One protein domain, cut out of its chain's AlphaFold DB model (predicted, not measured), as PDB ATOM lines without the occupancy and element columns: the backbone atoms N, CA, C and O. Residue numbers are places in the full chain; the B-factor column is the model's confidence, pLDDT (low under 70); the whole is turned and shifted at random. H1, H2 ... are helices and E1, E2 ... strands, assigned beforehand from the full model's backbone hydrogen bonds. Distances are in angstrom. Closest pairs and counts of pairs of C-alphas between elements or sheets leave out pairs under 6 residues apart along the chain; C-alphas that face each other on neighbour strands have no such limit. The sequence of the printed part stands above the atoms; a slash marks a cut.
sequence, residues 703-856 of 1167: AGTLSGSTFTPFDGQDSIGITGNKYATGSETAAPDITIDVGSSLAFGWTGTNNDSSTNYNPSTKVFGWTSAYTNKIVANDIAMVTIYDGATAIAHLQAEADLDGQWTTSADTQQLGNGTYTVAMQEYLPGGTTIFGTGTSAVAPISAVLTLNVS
ATOM      1  N   ALA A 703     126.423  64.613 376.042       89.31
ATOM      2  CA  ALA A 703     125.148  65.321 375.984       89.31
ATOM      3  C   ALA A 703     124.014  64.425 375.464       89.31
ATOM      4  O   ALA A 703     124.208  63.583 374.582       89.31
ATOM      5  N   GLY A 704     122.808  64.641 375.974       87.94
ATOM      6  CA  GLY A 704     121.618  63.893 375.593       87.94
ATOM      7  C   GLY A 704     120.329  64.553 376.064       87.94
ATOM      8  O   GLY A 704     120.298  65.734 376.412       87.94
ATOM      9  N   THR A 705     119.262  63.762 376.087       84.94
ATOM     10  CA  THR A 705     117.946  64.129 376.629       84.94
ATOM     11  C   THR A 705     117.495  63.110 377.666       84.94
ATOM     12  O   THR A 705     117.970  61.971 377.677       84.94
ATOM     13  N   LEU A 706     116.560  63.516 378.524       79.25
ATOM     14  CA  LEU A 706     115.917  62.646 379.502       79.25
ATOM     15  C   LEU A 706     114.453  62.424 379.135       79.25
ATOM     16  O   LEU A 706     113.738  63.357 378.769       79.25
ATOM     17  N   SER A 707     114.000  61.183 379.271       74.69
ATOM     18  CA  SER A 707     112.581  60.831 379.276       74.69
ATOM     19  C   SER A 707     112.287  60.052 380.556       74.69
ATOM     20  O   SER A 707     112.630  58.872 380.675       74.69
ATOM     21  N   GLY A 708     111.733  60.738 381.559       72.75
ATOM     22  CA  GLY A 708     111.776  60.244 382.938       72.75
ATOM     23  C   GLY A 708     113.231  60.079 383.389       72.75
ATOM     24  O   GLY A 708     114.042  60.967 383.166       72.75
ATOM     25  N   SER A 709     113.585  58.918 383.941       70.44
ATOM     26  CA  SER A 709     114.961  58.585 384.343       70.44
ATOM     27  C   SER A 709     115.834  58.014 383.215       70.44
ATOM     28  O   SER A 709     116.953  57.575 383.461       70.44
ATOM     29  N   THR A 710     115.327  57.939 381.978       78.69
ATOM     30  CA  THR A 710     116.075  57.338 380.862       78.69
ATOM     31  C   THR A 710     116.881  58.398 380.125       78.69
ATOM     32  O   THR A 710     116.304  59.250 379.449       78.69
ATOM     33  N   PHE A 711     118.208  58.303 380.204       84.56
ATOM     34  CA  PHE A 711     119.134  59.134 379.436       84.56
ATOM     35  C   PHE A 711     119.326  58.591 378.014       84.56
ATOM     36  O   PHE A 711     119.687  57.429 377.827       84.56
ATOM     37  N   THR A 712     119.121  59.441 377.007       83.44
ATOM     38  CA  THR A 712     119.364  59.122 375.592       83.44
ATOM     39  C   THR A 712     120.414  60.079 375.019       83.44
ATOM     40  O   THR A 712     120.125  61.273 374.909       83.44
ATOM     41  N   PRO A 713     121.621  59.602 374.656       82.88
ATOM     42  CA  PRO A 713     122.664  60.458 374.098       82.88
ATOM     43  C   PRO A 713     122.309  60.955 372.690       82.88
ATOM     44  O   PRO A 713     121.628  60.264 371.933       82.88
ATOM     45  N   PHE A 714     122.811  62.135 372.319       81.50
ATOM     46  CA  PHE A 714     122.763  62.603 370.931       81.50
ATOM     47  C   PHE A 714     123.839  61.932 370.068       81.50
ATOM     48  O   PHE A 714     124.973  61.752 370.518       81.50
ATOM     49  N   ASP A 715     123.503  61.644 368.809       76.56
ATOM     50  CA  ASP A 715     124.438  61.103 367.813       76.56
ATOM     51  C   ASP A 715     125.596  62.077 367.497       76.56
ATOM     52  O   ASP A 715     125.443  63.300 367.577       76.56
ATOM     53  N   GLY A 716     126.741  61.539 367.057       72.06
ATOM     54  CA  GLY A 716     127.871  62.310 366.516       72.06
ATOM     55  C   GLY A 716     128.939  62.755 367.524       72.06
ATOM     56  O   GLY A 716     129.867  63.459 367.139       72.06
ATOM     57  N   GLN A 717     128.858  62.340 368.793       78.69
ATOM     58  CA  GLN A 717     129.859  62.638 369.837       78.69
ATOM     59  C   GLN A 717     131.066  61.673 369.798       78.69
ATOM     60  O   GLN A 717     131.474  61.134 370.819       78.69
ATOM     61  N   ASP A 718     131.660  61.444 368.625       69.31
ATOM     62  CA  ASP A 718     132.545  60.297 368.322       69.31
ATOM     63  C   ASP A 718     133.978  60.357 368.898       69.31
ATOM     64  O   ASP A 718     134.881  59.670 368.417       69.31
ATOM     65  N   SER A 719     134.263  61.202 369.890       73.25
ATOM     66  CA  SER A 719     135.623  61.390 370.429       73.25
ATOM     67  C   SER A 719     135.626  61.647 371.934       73.25
ATOM     68  O   SER A 719     134.672  62.184 372.482       73.25
ATOM     69  N   ILE A 720     136.712  61.272 372.620       73.88
ATOM     70  CA  ILE A 720     136.790  61.328 374.096       73.88
ATOM     71  C   ILE A 720     137.486  62.589 374.630       73.88
ATOM     72  O   ILE A 720     137.439  62.853 375.830       73.88
ATOM     73  N   GLY A 721     138.166  63.359 373.771       77.25
ATOM     74  CA  GLY A 721     138.869  64.591 374.157       77.25
ATOM     75  C   GLY A 721     140.173  64.410 374.940       77.25
ATOM     76  O   GLY A 721     140.768  65.398 375.372       77.25
ATOM     77  N   ILE A 722     140.651  63.176 375.119       75.44
ATOM     78  CA  ILE A 722     141.874  62.875 375.873       75.44
ATOM     79  C   ILE A 722     143.060  62.704 374.916       75.44
ATOM     80  O   ILE A 722     143.117  61.753 374.135       75.44
ATOM     81  N   THR A 723     144.062  63.580 375.018       65.31
ATOM     82  CA  THR A 723     145.329  63.469 374.272       65.31
ATOM     83  C   THR A 723     146.348  62.599 375.015       65.31
ATOM     84  O   THR A 723     146.507  62.711 376.225       65.31
ATOM     85  N   GLY A 724     147.081  61.740 374.294       57.22
ATOM     86  CA  GLY A 724     148.156  60.915 374.875       57.22
ATOM     87  C   GLY A 724     147.701  59.613 375.550       57.22
ATOM     88  O   GLY A 724     148.519  58.931 376.163       57.22
ATOM     89  N   ASN A 725     146.425  59.242 375.414       59.75
ATOM     90  CA  ASN A 725     145.926  57.944 375.852       59.75
ATOM     91  C   ASN A 725     146.582  56.818 375.023       59.75
ATOM     92  O   ASN A 725     146.551  56.854 373.796       59.75
ATOM     93  N   LYS A 726     147.156  55.802 375.686       54.53
ATOM     94  CA  LYS A 726     147.777  54.633 375.028       54.53
ATOM     95  C   LYS A 726     146.787  53.863 374.139       54.53
ATOM     96  O   LYS A 726     147.215  53.169 373.217       54.53
ATOM     97  N   TYR A 727     145.495  53.972 374.433       53.88
ATOM     98  CA  TYR A 727     144.432  53.223 373.782       53.88
ATOM     99  C   TYR A 727     143.703  54.010 372.687       53.88
ATOM    100  O   TYR A 727     143.168  53.363 371.808       53.88
ATOM    101  N   ALA A 728     143.735  55.348 372.652       57.81
ATOM    102  CA  ALA A 728     143.096  56.135 371.585       57.81
ATOM    103  C   ALA A 728     144.138  56.650 370.578       57.81
ATOM    104  O   ALA A 728     145.183  57.171 370.980       57.81
ATOM    105  N   THR A 729     143.881  56.545 369.267       55.72
ATOM    106  CA  THR A 729     144.840  57.006 368.241       55.72
ATOM    107  C   THR A 729     144.186  57.885 367.178       55.72
ATOM    108  O   THR A 729     143.167  57.541 366.596       55.72
ATOM    109  N   GLY A 730     144.806  59.027 366.860       65.75
ATOM    110  CA  GLY A 730     144.318  59.906 365.793       65.75
ATOM    111  C   GLY A 730     143.123  60.769 366.214       65.75
ATOM    112  O   GLY A 730     143.202  61.470 367.224       65.75
ATOM    113  N   SER A 731     142.051  60.770 365.413       59.66
ATOM    114  CA  SER A 731     140.895  61.674 365.566       59.66
ATOM    115  C   SER A 731     140.114  61.475 366.866       59.66
ATOM    116  O   SER A 731     139.548  62.434 367.365       59.66
ATOM    117  N   GLU A 732     140.173  60.282 367.457       65.44
ATOM    118  CA  GLU A 732     139.488  59.905 368.707       65.44
ATOM    119  C   GLU A 732     139.946  60.722 369.930       65.44
ATOM    120  O   GLU A 732     139.251  60.794 370.942       65.44
ATOM    121  N   THR A 733     141.127  61.346 369.844       69.69
ATOM    122  CA  THR A 733     141.713  62.173 370.914       69.69
ATOM    123  C   THR A 733     141.271  63.638 370.874       69.69
ATOM    124  O   THR A 733     141.593  64.397 371.790       69.69
ATOM    125  N   ALA A 734     140.563  64.058 369.819       74.56
ATOM    126  CA  ALA A 734     140.034  65.412 369.709       74.56
ATOM    127  C   ALA A 734     138.881  65.631 370.698       74.56
ATOM    128  O   ALA A 734     138.177  64.689 371.062       74.56
ATOM    129  N   ALA A 735     138.694  66.877 371.143       79.06
ATOM    130  CA  ALA A 735     137.503  67.249 371.901       79.06
ATOM    131  C   ALA A 735     136.258  66.971 371.036       79.06
ATOM    132  O   ALA A 735     136.248  67.426 369.887       79.06
ATOM    133  N   PRO A 736     135.252  66.230 371.535       81.38
ATOM    134  CA  PRO A 736     134.033  65.994 370.775       81.38
ATOM    135  C   PRO A 736     133.320  67.313 370.472       81.38
ATOM    136  O   PRO A 736     133.298  68.226 371.307       81.38
ATOM    137  N   ASP A 737     132.725  67.405 369.285       87.06
ATOM    138  CA  ASP A 737     131.882  68.520 368.876       87.06
ATOM    139  C   ASP A 737     130.549  68.025 368.312       87.06
ATOM    140  O   ASP A 737     130.491  67.089 367.523       87.06
ATOM    141  N   ILE A 738     129.448  68.654 368.721       87.62
ATOM    142  CA  ILE A 738     128.127  68.364 368.155       87.62
ATOM    143  C   ILE A 738     127.350  69.625 367.845       87.62
ATOM    144  O   ILE A 738     127.617  70.700 368.381       87.62
ATOM    145  N   THR A 739     126.371  69.478 366.952       89.00
ATOM    146  CA  THR A 739     125.395  70.521 366.645       89.00
ATOM    147  C   THR A 739     124.017  70.102 367.136       89.00
ATOM    148  O   THR A 739     123.505  69.065 366.723       89.00
ATOM    149  N   ILE A 740     123.420  70.931 367.987       87.75
ATOM    150  CA  ILE A 740     122.056  70.786 368.484       87.75
ATOM    151  C   ILE A 740     121.167  71.783 367.739       87.75
ATOM    152  O   ILE A 740     121.391  72.993 367.787       87.75
ATOM    153  N   ASP A 741     120.160  71.277 367.035       84.31
ATOM    154  CA  ASP A 741     119.222  72.070 366.232       84.31
ATOM    155  C   ASP A 741     117.812  72.174 366.844       84.31
ATOM    156  O   ASP A 741     116.920  72.785 366.249       84.31
ATOM    157  N   VAL A 742     117.629  71.640 368.055       79.81
ATOM    158  CA  VAL A 742     116.389  71.671 368.851       79.81
ATOM    159  C   VAL A 742     116.615  72.355 370.200       79.81
ATOM    160  O   VAL A 742     117.715  72.313 370.740       79.81
ATOM    161  N   GLY A 743     115.588  72.993 370.764       72.75
ATOM    162  CA  GLY A 743     115.691  73.696 372.051       72.75
ATOM    163  C   GLY A 743     115.351  72.809 373.248       72.75
ATOM    164  O   GLY A 743     114.827  73.284 374.256       72.75
ATOM    165  N   SER A 744     115.604  71.507 373.123       72.31
ATOM    166  CA  SER A 744     115.370  70.529 374.180       72.31
ATOM    167  C   SER A 744     116.196  70.847 375.424       72.31
ATOM    168  O   SER A 744     117.336  71.298 375.323       72.31
ATOM    169  N   SER A 745     115.639  70.525 376.587       81.56
ATOM    170  CA  SER A 745     116.377  70.423 377.841       81.56
ATOM    171  C   SER A 745     117.540  69.437 377.701       81.56
ATOM    172  O   SER A 745     117.327  68.237 377.519       81.56
ATOM    173  N   LEU A 746     118.768  69.954 377.735       87.81
ATOM    174  CA  LEU A 746     119.987  69.162 377.623       87.81
ATOM    175  C   LEU A 746     120.295  68.508 378.962       87.81
ATOM    176  O   LEU A 746     120.388  69.189 379.983       87.81
ATOM    177  N   ALA A 747     120.503  67.201 378.922       89.75
ATOM    178  CA  ALA A 747     121.033  66.416 380.020       89.75
ATOM    179  C   ALA A 747     122.459  65.968 379.701       89.75
ATOM    180  O   ALA A 747     122.859  65.914 378.532       89.75
ATOM    181  N   PHE A 748     123.206  65.598 380.735       91.56
ATOM    182  CA  PHE A 748     124.568  65.104 380.586       91.56
ATOM    183  C   PHE A 748     124.759  63.811 381.355       91.56
ATOM    184  O   PHE A 748     124.127  63.587 382.382       91.56
ATOM    185  N   GLY A 749     125.650  62.957 380.874       89.94
ATOM    186  CA  GLY A 749     125.936  61.717 381.569       89.94
ATOM    187  C   GLY A 749     127.209  61.035 381.121       89.94
ATOM    188  O   GLY A 749     127.828  61.377 380.109       89.94
ATOM    189  N   TRP A 750     127.553  60.009 381.881       84.88
ATOM    190  CA  TRP A 750     128.481  58.966 381.510       84.88
ATOM    191  C   TRP A 750     127.969  57.625 382.050       84.88
ATOM    192  O   TRP A 750     128.166  57.276 383.209       84.88
ATOM    193  N   THR A 751     127.316  56.858 381.181       74.06
ATOM    194  CA  THR A 751     126.629  55.589 381.504       74.06
ATOM    195  C   THR A 751     127.449  54.350 381.149       74.06
ATOM    196  O   THR A 751     126.990  53.225 381.268       74.06
ATOM    197  N   GLY A 752     128.652  54.507 380.585       65.12
ATOM    198  CA  GLY A 752     129.446  53.353 380.136       65.12
ATOM    199  C   GLY A 752     128.836  52.549 378.971       65.12
ATOM    200  O   GLY A 752     129.503  51.665 378.443       65.12
ATOM    201  N   THR A 753     127.623  52.880 378.509       63.41
ATOM    202  CA  THR A 753     126.946  52.291 377.339       63.41
ATOM    203  C   THR A 753     126.638  53.313 376.249       63.41
ATOM    204  O   THR A 753     125.888  53.022 375.325       63.41
ATOM    205  N   ASN A 754     127.205  54.517 376.341       65.50
ATOM    206  CA  ASN A 754     126.863  55.627 375.453       65.50
ATOM    207  C   ASN A 754     127.308  55.444 373.990       65.50
ATOM    208  O   ASN A 754     126.956  56.283 373.175       65.50
ATOM    209  N   ASN A 755     128.062  54.393 373.642       60.00
ATOM    210  CA  ASN A 755     128.558  54.193 372.276       60.00
ATOM    211  C   ASN A 755     127.444  54.262 371.227       60.00
ATOM    212  O   ASN A 755     126.374  53.676 371.405       60.00
ATOM    213  N   ASP A 756     127.761  54.868 370.081       51.72
ATOM    214  CA  ASP A 756     126.938  54.740 368.884       51.72
ATOM    215  C   ASP A 756     126.739  53.252 368.548       51.72
ATOM    216  O   ASP A 756     127.695  52.483 368.394       51.72
ATOM    217  N   SER A 757     125.472  52.872 368.375       46.72
ATOM    218  CA  SER A 757     125.004  51.579 367.870       46.72
ATOM    219  C   SER A 757     125.705  51.089 366.589       46.72
ATOM    220  O   SER A 757     125.723  49.883 366.323       46.72
ATOM    221  N   SER A 758     126.284  51.991 365.787       42.22
ATOM    222  CA  SER A 758     127.018  51.671 364.559       42.22
ATOM    223  C   SER A 758     128.496  51.304 364.793       42.22
ATOM    224  O   SER A 758     129.110  50.629 363.958       42.22
ATOM    225  N   THR A 759     129.051  51.650 365.958       47.56
ATOM    226  CA  THR A 759     130.453  51.428 366.348       47.56
ATOM    227  C   THR A 759     130.589  50.217 367.271       47.56
ATOM    228  O   THR A 759     130.899  50.311 368.455       47.56
ATOM    229  N   ASN A 760     130.341  49.023 366.727       45.09
ATOM    230  CA  ASN A 760     130.592  47.789 367.471       45.09
ATOM    231  C   ASN A 760     132.082  47.692 367.829       45.09
ATOM    232  O   ASN A 760     132.926  47.651 366.926       45.09
ATOM    233  N   TYR A 761     132.399  47.583 369.125       42.88
ATOM    234  CA  TYR A 761     133.726  47.150 369.551       42.88
ATOM    235  C   TYR A 761     133.964  45.757 368.976       42.88
ATOM    236  O   TYR A 761     133.360  44.764 369.384       42.88
ATOM    237  N   ASN A 762     134.820  45.694 367.965       43.19
ATOM    238  CA  ASN A 762     135.276  44.444 367.402       43.19
ATOM    239  C   ASN A 762     136.744  44.256 367.820       43.19
ATOM    240  O   ASN A 762     137.612  44.987 367.321       43.19
ATOM    241  N   PRO A 763     137.046  43.273 368.693       38.75
ATOM    242  CA  PRO A 763     138.396  43.042 369.198       38.75
ATOM    243  C   PRO A 763     139.404  42.731 368.081       38.75
ATOM    244  O   PRO A 763     140.597  42.976 368.251       38.75
ATOM    245  N   SER A 764     138.950  42.275 366.904       35.91
ATOM    246  CA  SER A 764     139.827  42.048 365.749       35.91
ATOM    247  C   SER A 764     140.095  43.296 364.897       35.91
ATOM    248  O   SER A 764     141.030  43.278 364.101       35.91
ATOM    249  N   THR A 765     139.290  44.364 365.005       39.22
ATOM    250  CA  THR A 765     139.435  45.579 364.170       39.22
ATOM    251  C   THR A 765     139.729  46.862 364.945       39.22
ATOM    252  O   THR A 765     139.968  47.873 364.293       39.22
ATOM    253  N   LYS A 766     139.752  46.841 366.289       46.19
ATOM    254  CA  LYS A 766     140.049  48.012 367.145       46.19
ATOM    255  C   LYS A 766     139.243  49.265 366.755       46.19
ATOM    256  O   LYS A 766     139.813  50.338 366.601       46.19
ATOM    257  N   VAL A 767     137.936  49.124 366.524       41.81
ATOM    258  CA  VAL A 767     137.062  50.298 366.341       41.81
ATOM    259  C   VAL A 767     136.684  50.786 367.735       41.81
ATOM    260  O   VAL A 767     136.073  50.033 368.496       41.81
ATOM    261  N   PHE A 768     137.126  51.993 368.086       50.44
ATOM    262  CA  PHE A 768     136.943  52.595 369.403       50.44
ATOM    263  C   PHE A 768     135.585  53.305 369.479       50.44
ATOM    264  O   PHE A 768     135.276  54.147 368.641       50.44
ATOM    265  N   GLY A 769     134.771  52.951 370.477       53.00
ATOM    266  CA  GLY A 769     133.601  53.731 370.897       53.00
ATOM    267  C   GLY A 769     133.923  54.610 372.116       53.00
ATOM    268  O   GLY A 769     134.980  54.455 372.732       53.00
ATOM    269  N   TRP A 770     133.016  55.504 372.508       57.34
ATOM    270  CA  TRP A 770     133.126  56.412 373.666       57.34
ATOM    271  C   TRP A 770     133.548  55.707 374.974       57.34
ATOM    272  O   TRP A 770     134.210  56.306 375.817       57.34
ATOM    273  N   THR A 771     133.231  54.420 375.131       57.47
ATOM    274  CA  THR A 771     133.447  53.623 376.351       57.47
ATOM    275  C   THR A 771     134.701  52.747 376.301       57.47
ATOM    276  O   THR A 771     134.974  52.030 377.259       57.47
ATOM    277  N   SER A 772     135.460  52.808 375.199       53.75
ATOM    278  CA  SER A 772     136.589  51.916 374.886       53.75
ATOM    279  C   SER A 772     137.966  52.417 375.356       53.75
ATOM    280  O   SER A 772     138.992  51.834 374.990       53.75
ATOM    281  N   ALA A 773     137.999  53.451 376.204       61.31
ATOM    282  CA  ALA A 773     139.193  53.939 376.898       61.31
ATOM    283  C   ALA A 773     138.847  54.436 378.320       61.31
ATOM    284  O   ALA A 773     137.686  54.376 378.721       61.31
ATOM    285  N   TYR A 774     139.837  54.952 379.071       64.75
ATOM    286  CA  TYR A 774     139.604  55.555 380.394       64.75
ATOM    287  C   TYR A 774     138.435  56.543 380.385       64.75
ATOM    288  O   TYR A 774     138.317  57.388 379.494       64.75
ATOM    289  N   THR A 775     137.570  56.388 381.382       71.56
ATOM    290  CA  THR A 775     136.200  56.897 381.350       71.56
ATOM    291  C   THR A 775     136.034  58.228 382.074       71.56
ATOM    292  O   THR A 775     136.951  58.706 382.738       71.56
ATOM    293  N   ASN A 776     134.836  58.806 381.978       79.75
ATOM    294  CA  ASN A 776     134.379  59.883 382.853       79.75
ATOM    295  C   ASN A 776     133.587  59.357 384.072       79.75
ATOM    296  O   ASN A 776     132.791  60.099 384.640       79.75
ATOM    297  N   LYS A 777     133.751  58.076 384.449       82.06
ATOM    298  CA  LYS A 777     133.193  57.533 385.698       82.06
ATOM    299  C   LYS A 777     133.901  58.152 386.903       82.06
ATOM    300  O   LYS A 777     135.092  58.455 386.825       82.06
ATOM    301  N   ILE A 778     133.191  58.277 388.011       83.94
ATOM    302  CA  ILE A 778     133.717  58.818 389.272       83.94
ATOM    303  C   ILE A 778     133.541  57.804 390.408       83.94
ATOM    304  O   ILE A 778     133.103  56.680 390.168       83.94
ATOM    305  N   VAL A 779     133.960  58.124 391.628       84.19
ATOM    306  CA  VAL A 779     133.736  57.267 392.798       84.19
ATOM    307  C   VAL A 779     132.230  57.129 393.060       84.19
ATOM    308  O   VAL A 779     131.456  58.054 392.834       84.19
ATOM    309  N   ALA A 780     131.789  55.952 393.507       85.25
ATOM    310  CA  ALA A 780     130.377  55.717 393.800       85.25
ATOM    311  C   ALA A 780     129.844  56.690 394.870       85.25
ATOM    312  O   ALA A 780     130.489  56.886 395.903       85.25
ATOM    313  N   ASN A 781     128.644  57.230 394.643       86.75
ATOM    314  CA  ASN A 781     127.966  58.270 395.431       86.75
ATOM    315  C   ASN A 781     128.645  59.657 395.435       86.75
ATOM    316  O   ASN A 781     128.133  60.580 396.073       86.75
ATOM    317  N   ASP A 782     129.782  59.838 394.755       88.56
ATOM    318  CA  ASP A 782     130.340  61.173 394.528       88.56
ATOM    319  C   ASP A 782     129.485  61.932 393.495       88.56
ATOM    320  O   ASP A 782     128.675  61.359 392.761       88.56
ATOM    321  N   ILE A 783     129.650  63.253 393.451       90.06
ATOM    322  CA  ILE A 783     128.902  64.151 392.572       90.06
ATOM    323  C   ILE A 783     129.744  64.511 391.348       90.06
ATOM    324  O   ILE A 783     130.819  65.105 391.459       90.06
ATOM    325  N   ALA A 784     129.218  64.234 390.160       92.88
ATOM    326  CA  ALA A 784     129.697  64.793 388.909       92.88
ATOM    327  C   ALA A 784     129.129  66.210 388.751       92.88
ATOM    328  O   ALA A 784     127.946  66.398 388.468       92.88
ATOM    329  N   MET A 785     129.977  67.222 388.934       91.69
ATOM    330  CA  MET A 785     129.618  68.621 388.717       91.69
ATOM    331  C   MET A 785     129.881  68.993 387.258       91.69
ATOM    332  O   MET A 785     131.027  69.221 386.862       91.69
ATOM    333  N   VAL A 786     128.825  69.071 386.455       93.94
ATOM    334  CA  VAL A 786     128.883  69.488 385.052       93.94
ATOM    335  C   VAL A 786     128.773  71.007 384.973       93.94
ATOM    336  O   VAL A 786     127.822  71.596 385.474       93.94
ATOM    337  N   THR A 787     129.739  71.662 384.331       92.44
ATOM    338  CA  THR A 787     129.743  73.116 384.130       92.44
ATOM    339  C   THR A 787     129.693  73.447 382.644       92.44
ATOM    340  O   THR A 787     130.483  72.919 381.856       92.44
ATOM    341  N   ILE A 788     128.777  74.341 382.270       93.25
ATOM    342  CA  ILE A 788     128.620  74.847 380.902       93.25
ATOM    343  C   ILE A 788     129.213  76.252 380.834       93.25
ATOM    344  O   ILE A 788     128.892  77.110 381.657       93.25
ATOM    345  N   TYR A 789     130.050  76.491 379.830       93.25
ATOM    346  CA  TYR A 789     130.732  77.758 379.603       93.25
ATOM    347  C   TYR A 789     130.330  78.390 378.271       93.25
ATOM    348  O   TYR A 789     130.353  77.728 377.229       93.25
ATOM    349  N   ASP A 790     130.073  79.696 378.302       90.94
ATOM    350  CA  ASP A 790     130.105  80.580 377.136       90.94
ATOM    351  C   ASP A 790     131.441  81.339 377.131       90.94
ATOM    352  O   ASP A 790     131.727  82.185 377.988       90.94
ATOM    353  N   GLY A 791     132.329  80.967 376.207       88.19
ATOM    354  CA  GLY A 791     133.718  81.411 376.230       88.19
ATOM    355  C   GLY A 791     134.436  80.967 377.511       88.19
ATOM    356  O   GLY A 791     134.750  79.794 377.669       88.19
ATOM    357  N   ALA A 792     134.738  81.914 378.402       85.12
ATOM    358  CA  ALA A 792     135.383  81.650 379.697       85.12
ATOM    359  C   ALA A 792     134.429  81.819 380.895       85.12
ATOM    360  O   ALA A 792     134.849  81.650 382.040       85.12
ATOM    361  N   THR A 793     133.172  82.180 380.641       84.69
ATOM    362  CA  THR A 793     132.170  82.463 381.670       84.69
ATOM    363  C   THR A 793     131.332  81.215 381.903       84.69
ATOM    364  O   THR A 793     130.751  80.694 380.956       84.69
ATOM    365  N   ALA A 794     131.275  80.728 383.145       87.25
ATOM    366  CA  ALA A 794     130.349  79.661 383.519       87.25
ATOM    367  C   ALA A 794     128.921  80.220 383.532       87.25
ATOM    368  O   ALA A 794     128.694  81.267 384.130       87.25
ATOM    369  N   ILE A 795     127.992  79.539 382.862       86.94
ATOM    370  CA  ILE A 795     126.590  79.969 382.735       86.94
ATOM    371  C   ILE A 795     125.602  78.990 383.379       86.94
ATOM    372  O   ILE A 795     124.451  79.354 383.594       86.94
ATOM    373  N   ALA A 796     126.034  77.760 383.677       86.38
ATOM    374  CA  ALA A 796     125.223  76.757 384.362       86.38
ATOM    375  C   ALA A 796     126.100  75.725 385.087       86.38
ATOM    376  O   ALA A 796     127.200  75.400 384.624       86.38
ATOM    377  N   HIS A 797     125.566  75.188 386.185       85.56
ATOM    378  CA  HIS A 797     126.136  74.092 386.966       85.56
ATOM    379  C   HIS A 797     125.053  73.040 387.203       85.56
ATOM    380  O   HIS A 797     124.031  73.349 387.804       85.56
ATOM    381  N   LEU A 798     125.287  71.817 386.737       86.38
ATOM    382  CA  LEU A 798     124.367  70.689 386.866       86.38
ATOM    383  C   LEU A 798     125.046  69.605 387.700       86.38
ATOM    384  O   LEU A 798     126.245  69.362 387.530       86.38
ATOM    385  N   GLN A 799     124.302  68.958 388.590       87.19
ATOM    386  CA  GLN A 799     124.826  67.892 389.437       87.19
ATOM    387  C   GLN A 799     124.257  66.535 389.028       87.19
ATOM    388  O   GLN A 799     123.125  66.415 388.562       87.19
ATOM    389  N   ALA A 800     125.070  65.499 389.196       89.50
ATOM    390  CA  ALA A 800     124.648  64.115 389.061       89.50
ATOM    391  C   ALA A 800     125.364  63.266 390.109       89.50
ATOM    392  O   ALA A 800     126.588  63.324 390.210       89.50
ATOM    393  N   GLU A 801     124.615  62.485 390.879       90.62
ATOM    394  CA  GLU A 801     125.191  61.488 391.780       90.62
ATOM    395  C   GLU A 801     125.607  60.252 390.981       90.62
ATOM    396  O   GLU A 801     124.888  59.802 390.082       90.62
ATOM    397  N   ALA A 802     126.789  59.725 391.283       88.75
ATOM    398  CA  ALA A 802     127.262  58.504 390.665       88.75
ATOM    399  C   ALA A 802     126.709  57.247 391.336       88.75
ATOM    400  O   ALA A 802     126.677  57.130 392.558       88.75
ATOM    401  N   ASP A 803     126.345  56.267 390.519       86.25
ATOM    402  CA  ASP A 803     125.898  54.952 390.945       86.25
ATOM    403  C   ASP A 803     127.048  54.081 391.489       86.25
ATOM    404  O   ASP A 803     128.205  54.497 391.597       86.25
ATOM    405  N   LEU A 804     126.747  52.821 391.811       86.44
ATOM    406  CA  LEU A 804     127.714  51.892 392.405       86.44
ATOM    407  C   LEU A 804     128.912  51.516 391.509       86.44
ATOM    408  O   LEU A 804     129.902  50.984 392.019       86.44
ATOM    409  N   ASP A 805     128.830  51.742 390.197       79.50
ATOM    410  CA  ASP A 805     129.909  51.557 389.216       79.50
ATOM    411  C   ASP A 805     130.537  52.902 388.803       79.50
ATOM    412  O   ASP A 805     131.404  52.951 387.929       79.50
ATOM    413  N   GLY A 806     130.132  54.006 389.432       83.19
ATOM    414  CA  GLY A 806     130.658  55.332 389.138       83.19
ATOM    415  C   GLY A 806     130.039  56.001 387.912       83.19
ATOM    416  O   GLY A 806     130.571  57.006 387.433       83.19
ATOM    417  N   GLN A 807     128.971  55.433 387.349       84.75
ATOM    418  CA  GLN A 807     128.220  56.048 386.259       84.75
ATOM    419  C   GLN A 807     127.304  57.117 386.804       84.75
ATOM    420  O   GLN A 807     126.783  56.991 387.899       84.75
ATOM    421  N   TRP A 808     127.051  58.142 386.014       89.50
ATOM    422  CA  TRP A 808     126.214  59.246 386.449       89.50
ATOM    423  C   TRP A 808     125.445  59.803 385.262       89.50
ATOM    424  O   TRP A 808     125.902  59.776 384.115       89.50
ATOM    425  N   THR A 809     124.267  60.331 385.540       90.25
ATOM    426  CA  THR A 809     123.451  61.095 384.598       90.25
ATOM    427  C   THR A 809     122.805  62.213 385.381       90.25
ATOM    428  O   THR A 809     122.339  61.971 386.494       90.25
ATOM    429  N   THR A 810     122.731  63.411 384.813       87.25
ATOM    430  CA  THR A 810     121.867  64.440 385.389       87.25
ATOM    431  C   THR A 810     120.435  63.889 385.376       87.25
ATOM    432  O   THR A 810     120.007  63.308 384.379       87.25
ATOM    433  N   SER A 811     119.747  63.919 386.515       70.75
ATOM    434  CA  SER A 811     118.453  63.249 386.735       70.75
ATOM    435  C   SER A 811     117.271  64.167 386.421       70.75
ATOM    436  O   SER A 811     116.394  63.803 385.641       70.75
ATOM    437  N   ALA A 812     117.268  65.363 387.009       65.12
ATOM    438  CA  ALA A 812     116.288  66.432 386.793       65.12
ATOM    439  C   ALA A 812     116.946  67.738 386.312       65.12
ATOM    440  O   ALA A 812     116.339  68.510 385.566       65.12
ATOM    441  N   ASP A 813     118.219  67.933 386.662       69.38
ATOM    442  CA  ASP A 813     119.037  69.055 386.218       69.38
ATOM    443  C   ASP A 813     119.243  69.003 384.698       69.38
ATOM    444  O   ASP A 813     120.017  68.204 384.157       69.38
ATOM    445  N   THR A 814     118.541  69.885 383.993       77.38
ATOM    446  CA  THR A 814     118.679  70.052 382.550       77.38
ATOM    447  C   THR A 814     118.850  71.512 382.187       77.38
ATOM    448  O   THR A 814     118.335  72.403 382.856       77.38
ATOM    449  N   GLN A 815     119.557  71.768 381.089       86.31
ATOM    450  CA  GLN A 815     119.796  73.124 380.616       86.31
ATOM    451  C   GLN A 815     119.241  73.319 379.209       86.31
ATOM    452  O   GLN A 815     119.609  72.608 378.278       86.31
ATOM    453  N   GLN A 816     118.417  74.348 379.019       87.44
ATOM    454  CA  GLN A 816     118.100  74.853 377.684       87.44
ATOM    455  C   GLN A 816     119.082  75.963 377.303       87.44
ATOM    456  O   GLN A 816     119.397  76.836 378.118       87.44
ATOM    457  N   LEU A 817     119.554  75.941 376.059       90.69
ATOM    458  CA  LEU A 817     120.536  76.893 375.543       90.69
ATOM    459  C   LEU A 817     119.971  77.683 374.356       90.69
ATOM    460  O   LEU A 817     119.107  77.214 373.610       90.69
ATOM    461  N   GLY A 818     120.456  78.911 374.198       92.44
ATOM    462  CA  GLY A 818     120.276  79.716 372.997       92.44
ATOM    463  C   GLY A 818     121.285  79.357 371.907       92.44
ATOM    464  O   GLY A 818     122.170  78.534 372.108       92.44
ATOM    465  N   ASN A 819     121.178  80.000 370.745       93.62
ATOM    466  CA  ASN A 819     122.153  79.888 369.670       93.62
ATOM    467  C   ASN A 819     123.531  80.362 370.135       93.62
ATOM    468  O   ASN A 819     123.680  81.487 370.613       93.62
ATOM    469  N   GLY A 820     124.545  79.532 369.917       93.38
ATOM    470  CA  GLY A 820     125.901  79.812 370.364       93.38
ATOM    471  C   GLY A 820     126.811  78.596 370.276       93.38
ATOM    472  O   GLY A 820     126.390  77.509 369.880       93.38
ATOM    473  N   THR A 821     128.070  78.797 370.652       94.25
ATOM    474  CA  THR A 821     129.041  77.719 370.837       94.25
ATOM    475  C   THR A 821     129.438  77.699 372.303       94.25
ATOM    476  O   THR A 821     130.019  78.663 372.798       94.25
ATOM    477  N   TYR A 822     129.143  76.594 372.973       94.62
ATOM    478  CA  TYR A 822     129.407  76.382 374.388       94.62
ATOM    479  C   TYR A 822     130.458  75.294 374.566       94.62
ATOM    480  O   TYR A 822     130.620  74.418 373.711       94.62
ATOM    481  N   THR A 823     131.154  75.329 375.696       95.62
ATOM    482  CA  THR A 823     131.997  74.209 376.128       95.62
ATOM    483  C   THR A 823     131.463  73.638 377.427       95.62
ATOM    484  O   THR A 823     131.023  74.387 378.294       95.62
ATOM    485  N   VAL A 824     131.472  72.317 377.553       95.06
ATOM    486  CA  VAL A 824     130.975  71.608 378.734       95.06
ATOM    487  C   VAL A 824     132.080  70.734 379.288       95.06
ATOM    488  O   VAL A 824     132.742  70.018 378.538       95.06
ATOM    489  N   ALA A 825     132.271  70.784 380.599       94.75
ATOM    490  CA  ALA A 825     133.215  69.934 381.307       94.75
ATOM    491  C   ALA A 825     132.595  69.415 382.605       94.75
ATOM    492  O   ALA A 825     131.615  69.970 383.096       94.75
ATOM    493  N   MET A 826     133.177  68.361 383.163       93.69
ATOM    494  CA  MET A 826     132.786  67.770 384.437       93.69
ATOM    495  C   MET A 826     133.973  67.771 385.404       93.69
ATOM    496  O   MET A 826     135.122  67.632 384.983       93.69
ATOM    497  N   GLN A 827     133.703  67.934 386.695       91.94
ATOM    498  CA  GLN A 827     134.667  67.678 387.761       91.94
ATOM    499  C   GLN A 827     133.999  66.888 388.893       91.94
ATOM    500  O   GLN A 827     132.839  67.129 389.214       91.94
ATOM    501  N   GLU A 828     134.732  65.952 389.490       90.50
ATOM    502  CA  GLU A 828     134.261  65.103 390.589       90.50
ATOM    503  C   GLU A 828     134.328  65.832 391.939       90.50
ATOM    504  O   GLU A 828     135.330  66.471 392.284       90.50
ATOM    505  N   TYR A 829     133.257  65.721 392.716       88.56
ATOM    506  CA  TYR A 829     133.097  66.277 394.053       88.56
ATOM    507  C   TYR A 829     132.685  65.168 395.019       88.56
ATOM    508  O   TYR A 829     131.945  64.268 394.649       88.56
ATOM    509  N   LEU A 830     133.079  65.285 396.286       85.25
ATOM    510  CA  LEU A 830     132.565  64.429 397.360       85.25
ATOM    511  C   LEU A 830     131.023  64.497 397.433       85.25
ATOM    512  O   LEU A 830     130.457  65.505 396.995       85.25
ATOM    513  N   PRO A 831     130.337  63.541 398.097       83.19
ATOM    514  CA  PRO A 831     128.872  63.397 398.046       83.19
ATOM    515  C   PRO A 831     128.070  64.639 398.484       83.19
ATOM    516  O   PRO A 831     126.884  64.764 398.216       83.19
ATOM    517  N   GLY A 832     128.706  65.598 399.167       74.69
ATOM    518  CA  GLY A 832     128.093  66.883 399.516       74.69
ATOM    519  C   GLY A 832     128.096  67.945 398.404       74.69
ATOM    520  O   GLY A 832     127.674  69.070 398.673       74.69
ATOM    521  N   GLY A 833     128.656  67.667 397.221       77.31
ATOM    522  CA  GLY A 833     128.665  68.559 396.047       77.31
ATOM    523  C   GLY A 833     129.471  69.860 396.197       77.31
ATOM    524  O   GLY A 833     129.463  70.711 395.311       77.31
ATOM    525  N   THR A 834     130.168  70.065 397.324       73.25
ATOM    526  CA  THR A 834     130.881  71.330 397.619       73.25
ATOM    527  C   THR A 834     132.395  71.226 397.660       73.25
ATOM    528  O   THR A 834     133.079  72.245 397.600       73.25
ATOM    529  N   THR A 835     132.920  70.023 397.851       79.25
ATOM    530  CA  THR A 835     134.355  69.781 397.996       79.25
ATOM    531  C   THR A 835     134.792  68.907 396.841       79.25
ATOM    532  O   THR A 835     134.261  67.814 396.694       79.25
ATOM    533  N   ILE A 836     135.733  69.397 396.036       85.25
ATOM    534  CA  ILE A 836     136.331  68.626 394.943       85.25
ATOM    535  C   ILE A 836     136.953  67.357 395.535       85.25
ATOM    536  O   ILE A 836     137.573  67.427 396.600       85.25
ATOM    537  N   PHE A 837     136.777  66.218 394.872       84.06
ATOM    538  CA  PHE A 837     137.368  64.959 395.311       84.06
ATOM    539  C   PHE A 837     138.907  65.047 395.352       84.06
ATOM    540  O   PHE A 837     139.545  65.624 394.465       84.06
ATOM    541  N   GLY A 838     139.505  64.475 396.402       75.06
ATOM    542  CA  GLY A 838     140.933  64.575 396.730       75.06
ATOM    543  C   GLY A 838     141.261  65.603 397.826       75.06
ATOM    544  O   GLY A 838     140.479  66.503 398.128       75.06
ATOM    545  N   THR A 839     142.433  65.467 398.454       60.88
ATOM    546  CA  THR A 839     142.884  66.314 399.576       60.88
ATOM    547  C   THR A 839     144.098  67.180 399.211       60.88
ATOM    548  O   THR A 839     144.912  66.821 398.363       60.88
ATOM    549  N   GLY A 840     144.248  68.323 399.897       61.19
ATOM    550  CA  GLY A 840     145.523  69.048 400.029       61.19
ATOM    551  C   GLY A 840     146.278  69.366 398.724       61.19
ATOM    552  O   GLY A 840     145.737  69.994 397.816       61.19
ATOM    553  N   THR A 841     147.569  69.001 398.692       48.28
ATOM    554  CA  THR A 841     148.482  69.109 397.526       48.28
ATOM    555  C   THR A 841     148.496  67.887 396.628       48.28
ATOM    556  O   THR A 841     149.138  67.919 395.574       48.28
ATOM    557  N   SER A 842     147.844  66.803 397.039       55.44
ATOM    558  CA  SER A 842     147.562  65.716 396.115       55.44
ATOM    559  C   SER A 842     146.691  66.253 394.977       55.44
ATOM    560  O   SER A 842     145.972  67.240 395.144       55.44
ATOM    561  N   ALA A 843     146.805  65.671 393.782       62.50
ATOM    562  CA  ALA A 843     145.988  66.120 392.662       62.50
ATOM    563  C   ALA A 843     144.511  66.011 393.068       62.50
ATOM    564  O   ALA A 843     144.024  64.916 393.352       62.50
ATOM    565  N   VAL A 844     143.821  67.150 393.135       77.38
ATOM    566  CA  VAL A 844     142.359  67.164 393.156       77.38
ATOM    567  C   VAL A 844     141.861  66.531 391.863       77.38
ATOM    568  O   VAL A 844     142.589  66.528 390.861       77.38
ATOM    569  N   ALA A 845     140.632  66.022 391.868       82.12
ATOM    570  CA  ALA A 845     140.002  65.539 390.653       82.12
ATOM    571  C   ALA A 845     140.140  66.600 389.543       82.12
ATOM    572  O   ALA A 845     139.717  67.749 389.729       82.12
ATOM    573  N   PRO A 846     140.802  66.280 388.420       84.69
ATOM    574  CA  PRO A 846     140.974  67.222 387.331       84.69
ATOM    575  C   PRO A 846     139.630  67.470 386.646       84.69
ATOM    576  O   PRO A 846     138.732  66.631 386.654       84.69
ATOM    577  N   ILE A 847     139.522  68.630 386.008       89.31
ATOM    578  CA  ILE A 847     138.421  68.908 385.089       89.31
ATOM    579  C   ILE A 847     138.563  67.962 383.891       89.31
ATOM    580  O   ILE A 847     139.673  67.754 383.395       89.31
ATOM    581  N   SER A 848     137.453  67.385 383.442       89.69
ATOM    582  CA  SER A 848     137.398  66.495 382.289       89.69
ATOM    583  C   SER A 848     137.849  67.179 380.995       89.69
ATOM    584  O   SER A 848     137.947  68.405 380.900       89.69
ATOM    585  N   ALA A 849     138.029  66.386 379.939       87.75
ATOM    586  CA  ALA A 849     138.049  66.926 378.589       87.75
ATOM    587  C   ALA A 849     136.748  67.698 378.296       87.75
ATOM    588  O   ALA A 849     135.707  67.455 378.913       87.75
ATOM    589  N   VAL A 850     136.813  68.635 377.351       91.00
ATOM    590  CA  VAL A 850     135.668  69.481 377.001       91.00
ATOM    591  C   VAL A 850     134.834  68.855 375.886       91.00
ATOM    592  O   VAL A 850     135.384  68.366 374.901       91.00
ATOM    593  N   LEU A 851     133.513  68.932 376.012       91.31
ATOM    594  CA  LEU A 851     132.559  68.767 374.916       91.31
ATOM    595  C   LEU A 851     132.251  70.143 374.319       91.31
ATOM    596  O   LEU A 851     131.919  71.070 375.055       91.31
ATOM    597  N   THR A 852     132.330  70.284 372.996       92.94
ATOM    598  CA  THR A 852     131.896  71.499 372.292       92.94
ATOM    599  C   THR A 852     130.459  71.335 371.802       92.94
ATOM    600  O   THR A 852     130.162  70.456 370.996       92.94
ATOM    601  N   LEU A 853     129.565  72.209 372.257       92.56
ATOM    602  CA  LEU A 853     128.159  72.233 371.859       92.56
ATOM    603  C   LEU A 853     127.888  73.435 370.958       92.56
ATOM    604  O   LEU A 853     127.978  74.576 371.402       92.56
ATOM    605  N   ASN A 854     127.503  73.195 369.708       93.12
ATOM    606  CA  ASN A 854     127.025  74.237 368.803       93.12
ATOM    607  C   ASN A 854     125.499  74.209 368.762       93.12
ATOM    608  O   ASN A 854     124.907  73.299 368.190       93.12
ATOM    609  N   VAL A 855     124.845  75.203 369.344       92.62
ATOM    610  CA  VAL A 855     123.385  75.309 369.324       92.62
ATOM    611  C   VAL A 855     122.979  76.213 368.164       92.62
ATOM    612  O   VAL A 855     123.449  77.346 368.040       92.62
ATOM    613  N   SER A 856     122.124  75.698 367.284       91.81
ATOM    614  CA  SER A 856     121.685  76.372 366.061       91.81
ATOM    615  C   SER A 856     120.197  76.125 365.802       91.81
ATOM    616  O   SER A 856     119.805  75.422 364.870       91.81
TER     617      SER A 856
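This is residues 703 to 856 of the 1167 residues of an uncharacterized protein of Rhodospirillales bacterium URHD0017 (UniProt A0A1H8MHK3). With little regular structure, a strongly twisted five-stranded wall has a small three-stranded sheet, E2 E1 E4, over one face, amid long loops. The 154 printed residues, 53 in named elements, mostly strand, run E1 E2 H1 E3 E4 E5 E6 E7 E8. The wall, E3 E8 E7 E5 E6, is mixed; the small sheet is antiparallel. The whole is compact, radius of gyration of the C-alphas 15.3 A, spans 44 by 39 by 32 A.

E1, residues 703 to 707, begins at C-alpha (125.148, 65.321, 375.984). E2 is 710 to 713, H1 730 to 733, E3 737 to 740, E4 747 to 750. E5, 783 to 790, spans 22.6 A; E6, 793 to 801, 24.3 A; E7, 820 to 829, 28.2 A. E8, 851 to 855, ends at C-alpha (123.385, 75.309, 369.324).

E1 and E2 form a hairpin, N 705 and O 712 within hydrogen-bond range at 2.9 A. E3 is parallel to E8, N 740 and O 854 at 2.8 A. H1, too short for an O i to N i+4 pair, is on neither sheet.

The printed part has no cut. Long links include E4 to E5. Residues 752 to 774 are among 42 under pLDDT 70.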